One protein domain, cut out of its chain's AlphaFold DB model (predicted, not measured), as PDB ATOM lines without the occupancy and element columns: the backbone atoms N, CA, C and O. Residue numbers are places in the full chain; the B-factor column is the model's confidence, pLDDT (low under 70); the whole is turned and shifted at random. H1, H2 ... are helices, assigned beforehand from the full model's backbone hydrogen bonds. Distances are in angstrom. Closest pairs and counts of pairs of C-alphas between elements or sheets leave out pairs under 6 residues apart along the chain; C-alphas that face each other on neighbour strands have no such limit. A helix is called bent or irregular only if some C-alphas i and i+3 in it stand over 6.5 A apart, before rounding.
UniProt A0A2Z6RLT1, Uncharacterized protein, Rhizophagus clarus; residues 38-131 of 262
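AT A GLANCE: This is residues 38 to 131 of the 262 residues of an uncharacterized protein of Rhizophagus clarus (UniProt A0A2Z6RLT1). A small body of three helices, H1, H2 and H3, packed round a fourth, H4, has a long helical arm: H5 leaves the far end of H4 at a corner, about perpendicular to it, and residues 112 to 117 and 120 to 131 stick out from the body. H4 is in the middle, and the long link of residues 52 to 64 runs from H1 to H2 on the outside of the body. The printed part has 94 residues with five named helices, H1 to H5 in order along the chain, and no named strand; its class is all helix. It is only just compact, close to loose, with a radius of gyration of the C-alphas of 14.7 A, and it spans 42 by 30 by 29 A.

HOW THE PARTS SIT: H1, residues 38 to 51, touches H4, residues 96 to 111, at a steep tilt of 48 degrees, opposite ways; their closest C-alphas, of Ile 41 and Ala 103, are 6.2 A apart. H1 only just touches H3, residues 82 to 86, with 3 pairs of C-alphas within 8 A, through residues 42 to 46 of H1 alone; the closest are those of Val 42 and Leu 85, 5.9 A apart. H2, residues 65 to 74, is apart from H1 and from H3. H2 touches residues 97 to 104 of H4 alone, at a steep tilt of 38 degrees, the same way; the closest C-alphas, of Leu 72 and Phe 101, are 6.8 A apart. H3 touches residues 96 to 100 of H4 alone, the closest C-alphas being those of Met 82 and Gln 100, 6.5 A apart. H4 is the hub, touching four helices. H5, residues 113 to 131, and H4 touch only at the corner, and only just, with 3 pairs of C-alphas within 8 A; the closest are those of Phe 109 and Arg 115, 6.2 A apart, and the lines stand about perpendicular at 86 degrees. H5 is apart from H1, H2 and H3. In H1, H2, H3 and H4 every O i to N i+4 pair is within hydrogen-bond range; in H5 it is 10 of 15.

IN THESE COORDINATES: H1 begins at C-alpha 38 (-18.824, 22.815, 37.034) and is 19.8 A long from first to last C-alpha. H2 is 14.4 A long and H3 6.0 A. H4, 22.2 A long, begins at C-alpha 96 (-18.298, 7.303, 34.996). H5, 27.7 A long, ends at C-alpha 131 (-45.664, 28.754, 16.367); it is neither bent nor irregular, but only just: C-alphas 114 and 117 are 6.0 A apart.

THE WHOLE: The two C-alphas farthest apart, those of Glu 83 and Leu 131, are 43.5 A apart. Without the stretches that stand free, the body spans 29 by 29 by 29 A. The printed part has no cut. The link from H1 to H2 is long, and that from H4 to H5 is tight. The mean pLDDT of the printed part is 82.2; residues 53 to 59, 61 to 62, 91 to 92 and 116 to 123 are under 70.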
ATOM      1  N   HIS A  38     -18.929  24.194  36.570       93.81
ATOM      2  CA  HIS A  38     -18.824  22.815  37.034       93.81
ATOM      3  C   HIS A  38     -19.987  22.442  37.951       93.81
ATOM      4  O   HIS A  38     -20.571  21.385  37.757       93.81
ATOM      5  N   ASP A  39     -20.373  23.311  38.886       92.25
ATOM      6  CA  ASP A  39     -21.477  23.029  39.815       92.25
ATOM      7  C   ASP A  39     -22.810  22.839  39.083       92.25
ATOM      8  O   ASP A  39     -23.483  21.829  39.278       92.25
ATOM      9  N   VAL A  40     -23.140  23.754  38.165       92.75
ATOM     10  CA  VAL A  40     -24.378  23.705  37.369       92.75
ATOM     11  C   VAL A  40     -24.413  22.462  36.480       92.75
ATOM     12  O   VAL A  40     -25.443  21.801  36.368       92.75
ATOM     13  N   ILE A  41     -23.287  22.118  35.850       92.94
ATOM     14  CA  ILE A  41     -23.190  20.934  34.992       92.94
ATOM     15  C   ILE A  41     -23.320  19.658  35.827       92.94
ATOM     16  O   ILE A  41     -24.041  18.748  35.425       92.94
ATOM     17  N   VAL A  42     -22.652  19.575  36.982       92.50
ATOM     18  CA  VAL A  42     -22.744  18.409  37.872       92.50
ATOM     19  C   VAL A  42     -24.172  18.229  38.384       92.50
ATOM     20  O   VAL A  42     -24.692  17.112  38.342       92.50
ATOM     21  N   GLU A  43     -24.833  19.309  38.801       92.94
ATOM     22  CA  GLU A  43     -26.237  19.279  39.219       92.94
ATOM     23  C   GLU A  43     -27.149  18.811  38.077       92.94
ATOM     24  O   GLU A  43     -27.966  17.907  38.260       92.94
ATOM     25  N   TYR A  44     -26.958  19.359  36.873       91.25
ATOM     26  CA  TYR A  44     -27.727  18.988  35.689       91.25
ATOM     27  C   TYR A  44     -27.558  17.509  35.316       91.25
ATOM     28  O   TYR A  44     -28.549  16.801  35.124       91.25
ATOM     29  N   ILE A  45     -26.318  17.016  35.251       89.56
ATOM     30  CA  ILE A  45     -26.023  15.612  34.934       89.56
ATOM     31  C   ILE A  45     -26.592  14.683  36.015       89.56
ATOM     32  O   ILE A  45     -27.211  13.675  35.679       89.56
ATOM     33  N   SER A  46     -26.467  15.036  37.300       88.06
ATOM     34  CA  SER A  46     -27.075  14.261  38.392       88.06
ATOM     35  C   SER A  46     -28.601  14.221  38.278       88.06
ATOM     36  O   SER A  46     -29.205  13.156  38.402       88.06
ATOM     37  N   GLY A  47     -29.238  15.358  37.980       88.69
ATOM     38  CA  GLY A  47     -30.679  15.440  37.754       88.69
ATOM     39  C   GLY A  47     -31.147  14.576  36.580       88.69
ATOM     40  O   GLY A  47     -32.163  13.887  36.692       88.69
ATOM     41  N   LEU A  48     -30.386  14.557  35.480       86.12
ATOM     42  CA  LEU A  48     -30.655  13.692  34.328       86.12
ATOM     43  C   LEU A  48     -30.577  12.208  34.691       86.12
ATOM     44  O   LEU A  48     -31.488  11.453  34.356       86.12
ATOM     45  N   ILE A  49     -29.521  11.799  35.396       83.38
ATOM     46  CA  ILE A  49     -29.321  10.405  35.810       83.38
ATOM     47  C   ILE A  49     -30.443   9.961  36.753       83.38
ATOM     48  O   ILE A  49     -31.049   8.917  36.535       83.38
ATOM     49  N   LYS A  50     -30.799  10.788  37.743       85.06
ATOM     50  CA  LYS A  50     -31.892  10.496  38.688       85.06
ATOM     51  C   LYS A  50     -33.244  10.325  38.001       85.06
ATOM     52  O   LYS A  50     -34.041   9.489  38.413       85.06
ATOM     53  N   ARG A  51     -33.527  11.130  36.972       84.38
ATOM     54  CA  ARG A  51     -34.799  11.074  36.237       84.38
ATOM     55  C   ARG A  51     -34.873   9.882  35.283       84.38
ATOM     56  O   ARG A  51     -35.969   9.460  34.916       84.38
ATOM     57  N   SER A  52     -33.728   9.377  34.839       73.31
ATOM     58  CA  SER A  52     -33.641   8.368  33.787       73.31
ATOM     59  C   SER A  52     -32.415   7.465  33.978       73.31
ATOM     60  O   SER A  52     -31.494   7.510  33.157       73.31
ATOM     61  N   PRO A  53     -32.397   6.629  35.035       65.62
ATOM     62  CA  PRO A  53     -31.244   5.783  35.353       65.62
ATOM     63  C   PRO A  53     -30.952   4.751  34.252       65.62
ATOM     64  O   PRO A  53     -29.808   4.357  34.050       65.62
ATOM     65  N   GLU A  54     -31.966   4.352  33.478       67.88
ATOM     66  CA  GLU A  54     -31.815   3.318  32.450       67.88
ATOM     67  C   GLU A  54     -31.496   3.852  31.039       67.88
ATOM     68  O   GLU A  54     -31.050   3.076  30.197       67.88
ATOM     69  N   SER A  55     -31.703   5.144  30.730       61.38
ATOM     70  CA  SER A  55     -32.088   5.498  29.346       61.38
ATOM     71  C   SER A  55     -31.318   6.609  28.619       61.38
ATOM     72  O   SER A  55     -31.780   7.057  27.574       61.38
ATOM     73  N   ILE A  56     -30.151   7.064  29.086       64.44
ATOM     74  CA  ILE A  56     -29.296   7.956  28.263       64.44
ATOM     75  C   ILE A  56     -27.834   7.529  28.316       64.44
ATOM     76  O   ILE A  56     -27.206   7.341  27.279       64.44
ATOM     77  N   PHE A  57     -27.290   7.334  29.514       69.19
ATOM     78  CA  PHE A  57     -25.861   7.064  29.680       69.19
ATOM     79  C   PHE A  57     -25.498   5.607  29.383       69.19
ATOM     80  O   PHE A  57     -24.445   5.342  28.811       69.19
ATOM     81  N   SER A  58     -26.394   4.675  29.711       68.50
ATOM     82  CA  SER A  58     -26.217   3.236  29.481       68.50
ATOM     83  C   SER A  58     -26.323   2.854  28.000       68.50
ATOM     84  O   SER A  58     -25.755   1.854  27.575       68.50
ATOM     85  N   SER A  59     -27.023   3.666  27.202       69.81
ATOM     86  CA  SER A  59     -27.218   3.438  25.765       69.81
ATOM     87  C   SER A  59     -26.119   4.043  24.891       69.81
ATOM     88  O   SER A  59     -26.045   3.719  23.706       69.81
ATOM     89  N   ILE A  60     -25.257   4.909  25.440       71.38
ATOM     90  CA  ILE A  60     -24.090   5.430  24.720       71.38
ATOM     91  C   ILE A  60     -23.036   4.320  24.692       71.38
ATOM     92  O   ILE A  60     -22.104   4.271  25.491       71.38
ATOM     93  N   ILE A  61     -23.211   3.390  23.757       65.19
ATOM     94  CA  ILE A  61     -22.215   2.373  23.451       65.19
ATOM     95  C   ILE A  61     -21.156   3.052  22.592       65.19
ATOM     96  O   ILE A  61     -21.346   3.311  21.405       65.19
ATOM     97  N   THR A  62     -20.027   3.374  23.206       67.25
ATOM     98  CA  THR A  62     -18.865   3.874  22.477       67.25
ATOM     99  C   THR A  62     -18.185   2.658  21.871       67.25
ATOM    100  O   THR A  62     -17.695   1.799  22.603       67.25
ATOM    101  N   THR A  63     -18.143   2.563  20.547       71.12
ATOM    102  CA  THR A  63     -17.370   1.508  19.873       71.12
ATOM    103  C   THR A  63     -15.865   1.675  20.077       71.12
ATOM    104  O   THR A  63     -15.121   0.719  19.895       71.12
ATOM    105  N   ASP A  64     -15.421   2.876  20.461       81.81
ATOM    106  CA  ASP A  64     -14.022   3.202  20.706       81.81
ATOM    107  C   ASP A  64     -13.868   4.089  21.949       81.81
ATOM    108  O   ASP A  64     -14.026   5.312  21.896       81.81
ATOM    109  N   LEU A  65     -13.539   3.459  23.078       86.31
ATOM    110  CA  LEU A  65     -13.261   4.155  24.333       86.31
ATOM    111  C   LEU A  65     -12.016   5.053  24.224       86.31
ATOM    112  O   LEU A  65     -11.949   6.096  24.878       86.31
ATOM    113  N   SER A  66     -11.065   4.702  23.348       90.50
ATOM    114  CA  SER A  66      -9.835   5.470  23.141       90.50
ATOM    115  C   SER A  66     -10.132   6.864  22.594       90.50
ATOM    116  O   SER A  66      -9.465   7.831  22.961       90.50
ATOM    117  N   ALA A  67     -11.175   7.008  21.774       90.69
ATOM    118  CA  ALA A  67     -11.607   8.311  21.282       90.69
ATOM    119  C   ALA A  67     -12.066   9.239  22.421       90.69
ATOM    120  O   ALA A  67     -11.766  10.434  22.392       90.69
ATOM    121  N   ILE A  68     -12.747   8.698  23.437       91.12
ATOM    122  CA  ILE A  68     -13.185   9.471  24.606       91.12
ATOM    123  C   ILE A  68     -12.002   9.839  25.489       91.12
ATOM    124  O   ILE A  68     -11.865  11.000  25.866       91.12
ATOM    125  N   GLU A  69     -11.119   8.889  25.785       92.62
ATOM    126  CA  GLU A  69      -9.909   9.167  26.564       92.62
ATOM    127  C   GLU A  69      -9.042  10.225  25.879       92.62
ATOM    128  O   GLU A  69      -8.595  11.186  26.507       92.62
ATOM    129  N   ARG A  70      -8.878  10.109  24.557       95.00
ATOM    130  CA  ARG A  70      -8.184  11.106  23.748       95.00
ATOM    131  C   ARG A  70      -8.865  12.466  23.841       95.00
ATOM    132  O   ARG A  70      -8.172  13.460  24.039       95.00
ATOM    133  N   PHE A  71     -10.190  12.528  23.727       94.12
ATOM    134  CA  PHE A  71     -10.936  13.773  23.899       94.12
ATOM    135  C   PHE A  71     -10.676  14.402  25.274       94.12
ATOM    136  O   PHE A  71     -10.287  15.564  25.344       94.12
ATOM    137  N   LEU A  72     -10.807  13.630  26.353       94.38
ATOM    138  CA  LEU A  72     -10.571  14.112  27.717       94.38
ATOM    139  C   LEU A  72      -9.126  14.588  27.912       94.38
ATOM    140  O   LEU A  72      -8.897  15.605  28.557       94.38
ATOM    141  N   SER A  73      -8.148  13.911  27.302       94.88
ATOM    142  CA  SER A  73      -6.740  14.321  27.369       94.88
ATOM    143  C   SER A  73      -6.443  15.633  26.634       94.88
ATOM    144  O   SER A  73      -5.575  16.390  27.066       94.88
ATOM    145  N   ILE A  74      -7.164  15.918  25.540       95.69
ATOM    146  CA  ILE A  74      -7.032  17.175  24.787       95.69
ATOM    147  C   ILE A  74      -7.530  18.354  25.631       95.69
ATOM    148  O   ILE A  74      -6.930  19.422  25.576       95.69
ATOM    149  N   TYR A  75      -8.583  18.140  26.419       92.69
ATOM    150  CA  TYR A  75      -9.261  19.166  27.218       92.69
ATOM    151  C   TYR A  75      -9.028  19.009  28.723       92.69
ATOM    152  O   TYR A  75      -9.908  19.292  29.531       92.69
ATOM    153  N   LYS A  76      -7.855  18.503  29.117       92.81
ATOM    154  CA  LYS A  76      -7.545  18.135  30.508       92.81
ATOM    155  C   LYS A  76      -7.775  19.262  31.528       92.81
ATOM    156  O   LYS A  76      -8.037  18.963  32.687       92.81
ATOM    157  N   ASP A  77      -7.664  20.520  31.102       91.38
ATOM    158  CA  ASP A  77      -7.783  21.695  31.968       91.38
ATOM    159  C   ASP A  77      -9.260  22.112  32.140       91.38
ATOM    160  O   ASP A  77      -9.632  22.723  33.141       91.38
ATOM    161  N   GLU A  78     -10.123  21.728  31.196       92.50
ATOM    162  CA  GLU A  78     -11.570  21.957  31.203       92.50
ATOM    163  C   GLU A  78     -12.378  20.742  31.683       92.50
ATOM    164  O   GLU A  78     -13.602  20.838  31.842       92.50
ATOM    165  N   VAL A  79     -11.716  19.603  31.904       93.88
ATOM    166  CA  VAL A  79     -12.336  18.379  32.415       93.88
ATOM    167  C   VAL A  79     -12.938  18.626  33.792       93.88
ATOM    168  O   VAL A  79     -12.297  19.154  34.701       93.88
ATOM    169  N   ILE A  80     -14.180  18.175  33.970       91.56
ATOM    170  CA  ILE A  80     -14.810  18.148  35.288       91.56
ATOM    171  C   ILE A  80     -14.214  16.973  36.078       91.56
ATOM    172  O   ILE A  80     -14.295  15.828  35.609       91.56
ATOM    173  N   PRO A  81     -13.616  17.216  37.263       91.31
ATOM    174  CA  PRO A  81     -13.015  16.159  38.065       91.31
ATOM    175  C   PRO A  81     -14.033  15.075  38.419       91.31
ATOM    176  O   PRO A  81     -15.182  15.362  38.778       91.31
ATOM    177  N   MET A  82     -13.606  13.817  38.339       89.06
ATOM    178  CA  MET A  82     -14.484  12.676  38.602       89.06
ATOM    179  C   MET A  82     -14.961  12.668  40.059       89.06
ATOM    180  O   MET A  82     -16.086  12.266  40.356       89.06
ATOM    181  N   GLU A  83     -14.136  13.170  40.972       90.44
ATOM    182  CA  GLU A  83     -14.434  13.328  42.396       90.44
ATOM    183  C   GLU A  83     -15.676  14.201  42.600       90.44
ATOM    184  O   GLU A  83     -16.504  13.918  43.458       90.44
ATOM    185  N   LYS A  84     -15.848  15.232  41.767       90.31
ATOM    186  CA  LYS A  84     -16.988  16.152  41.839       90.31
ATOM    187  C   LYS A  84     -18.269  15.528  41.279       90.31
ATOM    188  O   LYS A  84     -19.346  15.698  41.844       90.31
ATOM    189  N   LEU A  85     -18.150  14.758  40.198       87.81
ATOM    190  CA  LEU A  85     -19.270  14.024  39.597       87.81
ATOM    191  C   LEU A  85     -19.763  12.885  40.503       87.81
ATOM    192  O   LEU A  85     -20.963  12.740  40.726       87.81
ATOM    193  N   SER A  86     -18.837  12.113  41.072       87.31
ATOM    194  CA  SER A  86     -19.126  10.946  41.922       87.31
ATOM    195  C   SER A  86     -19.772  11.282  43.268       87.31
ATOM    196  O   SER A  86     -20.429  10.422  43.845       87.31
ATOM    197  N   GLN A  87     -19.672  12.525  43.747       86.62
ATOM    198  CA  GLN A  87     -20.449  12.979  44.909       86.62
ATOM    199  C   GLN A  87     -21.963  12.905  44.668       86.62
ATOM    200  O   GLN A  87     -22.732  12.740  45.611       86.62
ATOM    201  N   ASN A  88     -22.391  13.028  43.410       82.06
ATOM    202  CA  ASN A  88     -23.797  13.178  43.039       82.06
ATOM    203  C   ASN A  88     -24.333  12.027  42.180       82.06
ATOM    204  O   ASN A  88     -25.509  12.040  41.805       82.06
ATOM    205  N   ILE A  89     -23.475  11.066  41.835       78.56
ATOM    206  CA  ILE A  89     -23.755   9.990  40.890       78.56
ATOM    207  C   ILE A  89     -23.263   8.680  41.500       78.56
ATOM    208  O   ILE A  89     -22.075   8.537  41.794       78.56
ATOM    209  N   SER A  90     -24.159   7.705  41.668       75.12
ATOM    210  CA  SER A  90     -23.757   6.362  42.084       75.12
ATOM    211  C   SER A  90     -23.036   5.650  40.942       75.12
ATOM    212  O   SER A  90     -23.399   5.774  39.771       75.12
ATOM    213  N   ARG A  91     -22.040   4.825  41.283       65.94
ATOM    214  CA  ARG A  91     -21.279   4.012  40.316       65.94
ATOM    215  C   ARG A  91     -22.150   3.001  39.557       65.94
ATOM    216  O   ARG A  91     -21.710   2.470  38.543       65.94
ATOM    217  N   TYR A  92     -23.351   2.729  40.061       67.12
ATOM    218  CA  TYR A  92     -24.308   1.801  39.463       67.12
ATOM    219  C   TYR A  92     -25.280   2.472  38.482       67.12
ATOM    220  O   TYR A  92     -25.925   1.762  37.718       67.12
ATOM    221  N   ASP A  93     -25.350   3.809  38.459       70.06
ATOM    222  CA  ASP A  93     -26.358   4.537  37.673       70.06
ATOM    223  C   ASP A  93     -25.855   4.929  36.276       70.06
ATOM    224  O   ASP A  93     -26.643   5.177  35.367       70.06
ATOM    225  N   CYS A  94     -24.536   5.032  36.085       78.62
ATOM    226  CA  CYS A  94     -23.952   5.341  34.783       78.62
ATOM    227  C   CYS A  94     -22.480   4.920  34.691       78.62
ATOM    228  O   CYS A  94     -21.788   4.759  35.698       78.62
ATOM    229  N   PHE A  95     -21.971   4.817  33.461       84.75
ATOM    230  CA  PHE A  95     -20.537   4.689  33.216       84.75
ATOM    231  C   PHE A  95     -19.825   6.013  33.547       84.75
ATOM    232  O   PHE A  95     -20.061   7.007  32.850       84.75
ATOM    233  N   PRO A  96     -18.910   6.052  34.539       86.06
ATOM    234  CA  PRO A  96     -18.298   7.303  34.996       86.06
ATOM    235  C   PRO A  96     -17.587   8.078  33.882       86.06
ATOM    236  O   PRO A  96     -17.691   9.299  33.803       86.06
ATOM    237  N   ILE A  97     -16.923   7.367  32.968       87.75
ATOM    238  CA  ILE A  97     -16.213   7.972  31.836       87.75
ATOM    239  C   ILE A  97     -17.156   8.671  30.845       87.75
ATOM    240  O   ILE A  97     -16.799   9.702  30.286       87.75
ATOM    241  N   ILE A  98     -18.382   8.167  30.678       88.19
ATOM    242  CA  ILE A  98     -19.404   8.789  29.823       88.19
ATOM    243  C   ILE A  98     -19.976  10.031  30.503       88.19
ATOM    244  O   ILE A  98     -20.140  11.063  29.854       88.19
ATOM    245  N   ALA A  99     -20.232   9.958  31.811       88.94
ATOM    246  CA  ALA A  99     -20.661  11.119  32.582       88.94
ATOM    247  C   ALA A  99     -19.606  12.232  32.540       88.94
ATOM    248  O   ALA A  99     -19.939  13.376  32.242       88.94
ATOM    249  N   GLN A 100     -18.329  11.896  32.745       92.44
ATOM    250  CA  GLN A 100     -17.229  12.856  32.663       92.44
ATOM    251  C   GLN A 100     -17.042  13.412  31.251       92.44
ATOM    252  O   GLN A 100     -16.832  14.616  31.096       92.44
ATOM    253  N   PHE A 101     -17.169  12.574  30.222       92.44
ATOM    254  CA  PHE A 101     -17.156  13.011  28.829       92.44
ATOM    255  C   PHE A 101     -18.251  14.041  28.542       92.44
ATOM    256  O   PHE A 101     -17.948  15.127  28.053       92.44
ATOM    257  N   LEU A 102     -19.504  13.744  28.892       91.31
ATOM    258  CA  LEU A 102     -20.632  14.650  28.664       91.31
ATOM    259  C   LEU A 102     -20.509  15.936  29.481       91.31
ATOM    260  O   LEU A 102     -20.750  17.020  28.957       91.31
ATOM    261  N   ALA A 103     -20.086  15.830  30.740       93.44
ATOM    262  CA  ALA A 103     -19.866  16.978  31.606       93.44
ATOM    263  C   ALA A 103     -18.773  17.903  31.037       93.44
ATOM    264  O   ALA A 103     -18.970  19.111  30.926       93.44
ATOM    265  N   THR A 104     -17.656  17.330  30.581       93.75
ATOM    266  CA  THR A 104     -16.559  18.071  29.937       93.75
ATOM    267  C   THR A 104     -17.005  18.689  28.613       93.75
ATOM    268  O   THR A 104     -16.723  19.855  28.345       93.75
ATOM    269  N   PHE A 105     -17.754  17.943  27.799       91.69
ATOM    270  CA  PHE A 105     -18.317  18.439  26.547       91.69
ATOM    271  C   PHE A 105     -19.220  19.659  26.777       91.69
ATOM    272  O   PHE A 105     -19.074  20.665  26.082       91.69
ATOM    273  N   LEU A 106     -20.105  19.602  27.778       91.62
ATOM    274  CA  LEU A 106     -20.942  20.734  28.176       91.62
ATOM    275  C   LEU A 106     -20.102  21.906  28.687       91.62
ATOM    276  O   LEU A 106     -20.387  23.043  28.323       91.62
ATOM    277  N   ASN A 107     -19.055  21.647  29.474       92.69
ATOM    278  CA  ASN A 107     -18.189  22.704  29.994       92.69
ATOM    279  C   ASN A 107     -17.501  23.472  28.861       92.69
ATOM    280  O   ASN A 107     -17.625  24.689  28.781       92.69
ATOM    281  N   ILE A 108     -16.865  22.761  27.925       90.50
ATOM    282  CA  ILE A 108     -16.234  23.359  26.736       90.50
ATOM    283  C   ILE A 108     -17.256  24.164  25.934       90.50
ATOM    284  O   ILE A 108     -16.961  25.253  25.449       90.50
ATOM    285  N   PHE A 109     -18.462  23.620  25.779       87.44
ATOM    286  CA  PHE A 109     -19.511  24.269  25.011       87.44
ATOM    287  C   PHE A 109     -20.005  25.566  25.668       87.44
ATOM    288  O   PHE A 109     -20.236  26.539  24.961       87.44
ATOM    289  N   LEU A 110     -20.129  25.598  26.998       87.38
ATOM    290  CA  LEU A 110     -20.545  26.781  27.762       87.38
ATOM    291  C   LEU A 110     -19.416  27.811  27.949       87.38
ATOM    292  O   LEU A 110     -19.652  28.976  28.267       87.38
ATOM    293  N   LEU A 111     -18.160  27.399  27.811       87.19
ATOM    294  CA  LEU A 111     -17.018  28.311  27.856       87.19
ATOM    295  C   LEU A 111     -16.810  29.060  26.537       87.19
ATOM    296  O   LEU A 111     -16.205  30.129  26.540       87.19
ATOM    297  N   ASP A 112     -17.305  28.515  25.426       83.94
ATOM    298  CA  ASP A 112     -17.152  29.103  24.102       83.94
ATOM    299  C   ASP A 112     -18.348  30.004  23.755       83.94
ATOM    300  O   ASP A 112     -19.417  29.543  23.341       83.94
ATOM    301  N   ASP A 113     -18.143  31.314  23.891       76.00
ATOM    302  CA  ASP A 113     -19.149  32.327  23.572       76.00
ATOM    303  C   ASP A 113     -19.578  32.310  22.092       76.00
ATOM    304  O   ASP A 113     -20.720  32.653  21.796       76.00
ATOM    305  N   GLU A 114     -18.741  31.833  21.161       76.56
ATOM    306  CA  GLU A 114     -19.144  31.656  19.755       76.56
ATOM    307  C   GLU A 114     -20.058  30.434  19.564       76.56
ATOM    308  O   GLU A 114     -20.842  30.369  18.611       76.56
ATOM    309  N   ARG A 115     -19.982  29.442  20.462       71.00
ATOM    310  CA  ARG A 115     -20.855  28.255  20.443       71.00
ATOM    311  C   ARG A 115     -22.164  28.477  21.186       71.00
ATOM    312  O   ARG A 115     -23.139  27.792  20.865       71.00
ATOM    313  N   HIS A 116     -22.235  29.449  22.095       66.31
ATOM    314  CA  HIS A 116     -23.486  29.842  22.748       66.31
ATOM    315  C   HIS A 116     -24.585  30.216  21.747       66.31
ATOM    316  O   HIS A 116     -25.743  29.835  21.942       66.31
ATOM    317  N   ASP A 117     -24.227  30.856  20.629       65.00
ATOM    318  CA  ASP A 117     -25.169  31.209  19.562       65.00
ATOM    319  C   ASP A 117     -25.921  29.984  19.016       65.00
ATOM    320  O   ASP A 117     -27.099  30.070  18.668       65.00
ATOM    321  N   ILE A 118     -25.286  28.807  18.997       66.75
ATOM    322  CA  ILE A 118     -25.910  27.555  18.540       66.75
ATOM    323  C   ILE A 118     -27.009  27.107  19.517       66.75
ATOM    324  O   ILE A 118     -28.048  26.604  19.087       66.75
ATOM    325  N   PHE A 119     -26.819  27.313  20.823       57.88
ATOM    326  CA  PHE A 119     -27.835  27.008  21.833       57.88
ATOM    327  C   PHE A 119     -28.980  28.021  21.799       57.88
ATOM    328  O   PHE A 119     -30.150  27.645  21.897       57.88
ATOM    329  N   LEU A 120     -28.653  29.299  21.595       59.41
ATOM    330  CA  LEU A 120     -29.645  30.364  21.488       59.41
ATOM    331  C   LEU A 120     -30.542  30.173  20.260       59.41
ATOM    332  O   LEU A 120     -31.763  30.299  20.368       59.41
ATOM    333  N   MET A 121     -29.972  29.748  19.129       59.41
ATOM    334  CA  MET A 121     -30.726  29.378  17.924       59.41
ATOM    335  C   MET A 121     -31.743  28.263  18.199       59.41
ATOM    336  O   MET A 121     -32.800  28.217  17.575       59.41
ATOM    337  N   ASN A 122     -31.487  27.392  19.177       60.50
ATOM    338  CA  ASN A 122     -32.433  26.348  19.557       60.50
ATOM    339  C   ASN A 122     -33.700  26.927  20.218       60.50
ATOM    340  O   ASN A 122     -34.782  26.366  20.064       60.50
ATOM    341  N   SER A 123     -33.605  28.078  20.897       67.81
ATOM    342  CA  SER A 123     -34.781  28.788  21.422       67.81
ATOM    343  C   SER A 123     -35.640  29.381  20.302       67.81
ATOM    344  O   SER A 123     -36.866  29.293  20.357       67.81
ATOM    345  N   GLU A 124     -35.015  29.887  19.235       71.69
ATOM    346  CA  GLU A 124     -35.723  30.353  18.041       71.69
ATOM    347  C   GLU A 124     -36.346  29.200  17.257       71.69
ATOM    348  O   GLU A 124     -37.469  29.334  16.778       71.69
ATOM    349  N   ILE A 125     -35.666  28.052  17.174       70.62
ATOM    350  CA  ILE A 125     -36.202  26.836  16.551       70.62
ATOM    351  C   ILE A 125     -37.382  26.292  17.361       70.62
ATOM    352  O   ILE A 125     -38.415  25.987  16.773       70.62
ATOM    353  N   ARG A 126     -37.281  26.219  18.697       73.38
ATOM    354  CA  ARG A 126     -38.412  25.819  19.555       73.38
ATOM    355  C   ARG A 126     -39.574  26.794  19.424       73.38
ATOM    356  O   ARG A 126     -40.697  26.342  19.250       73.38
ATOM    357  N   ARG A 127     -39.312  28.106  19.410       79.75
ATOM    358  CA  ARG A 127     -40.340  29.129  19.165       79.75
ATOM    359  C   ARG A 127     -40.974  28.963  17.784       79.75
ATOM    360  O   ARG A 127     -42.186  29.051  17.657       79.75
ATOM    361  N   GLY A 128     -40.169  28.719  16.752       77.62
ATOM    362  CA  GLY A 128     -40.638  28.487  15.388       77.62
ATOM    363  C   GLY A 128     -41.498  27.231  15.277       77.62
ATOM    364  O   GLY A 128     -42.538  27.265  14.629       77.62
ATOM    365  N   LEU A 129     -41.106  26.153  15.957       72.81
ATOM    366  CA  LEU A 129     -41.860  24.905  16.006       72.81
ATOM    367  C   LEU A 129     -43.163  25.054  16.800       72.81
ATOM    368  O   LEU A 129     -44.192  24.567  16.355       72.81
ATOM    369  N   GLU A 130     -43.137  25.767  17.926       81.38
ATOM    370  CA  GLU A 130     -44.324  26.049  18.741       81.38
ATOM    371  C   GLU A 130     -45.320  26.966  18.009       81.38
ATOM    372  O   GLU A 130     -46.533  26.800  18.109       81.38
ATOM    373  N   LEU A 131     -44.822  27.937  17.241       86.00
ATOM    374  CA  LEU A 131     -45.664  28.754  16.367       86.00
ATOM    375  C   LEU A 131     -46.237  27.924  15.218       86.00
ATOM    376  O   LEU A 131     -47.421  28.049  14.925       86.00
TER     377      LEU A 131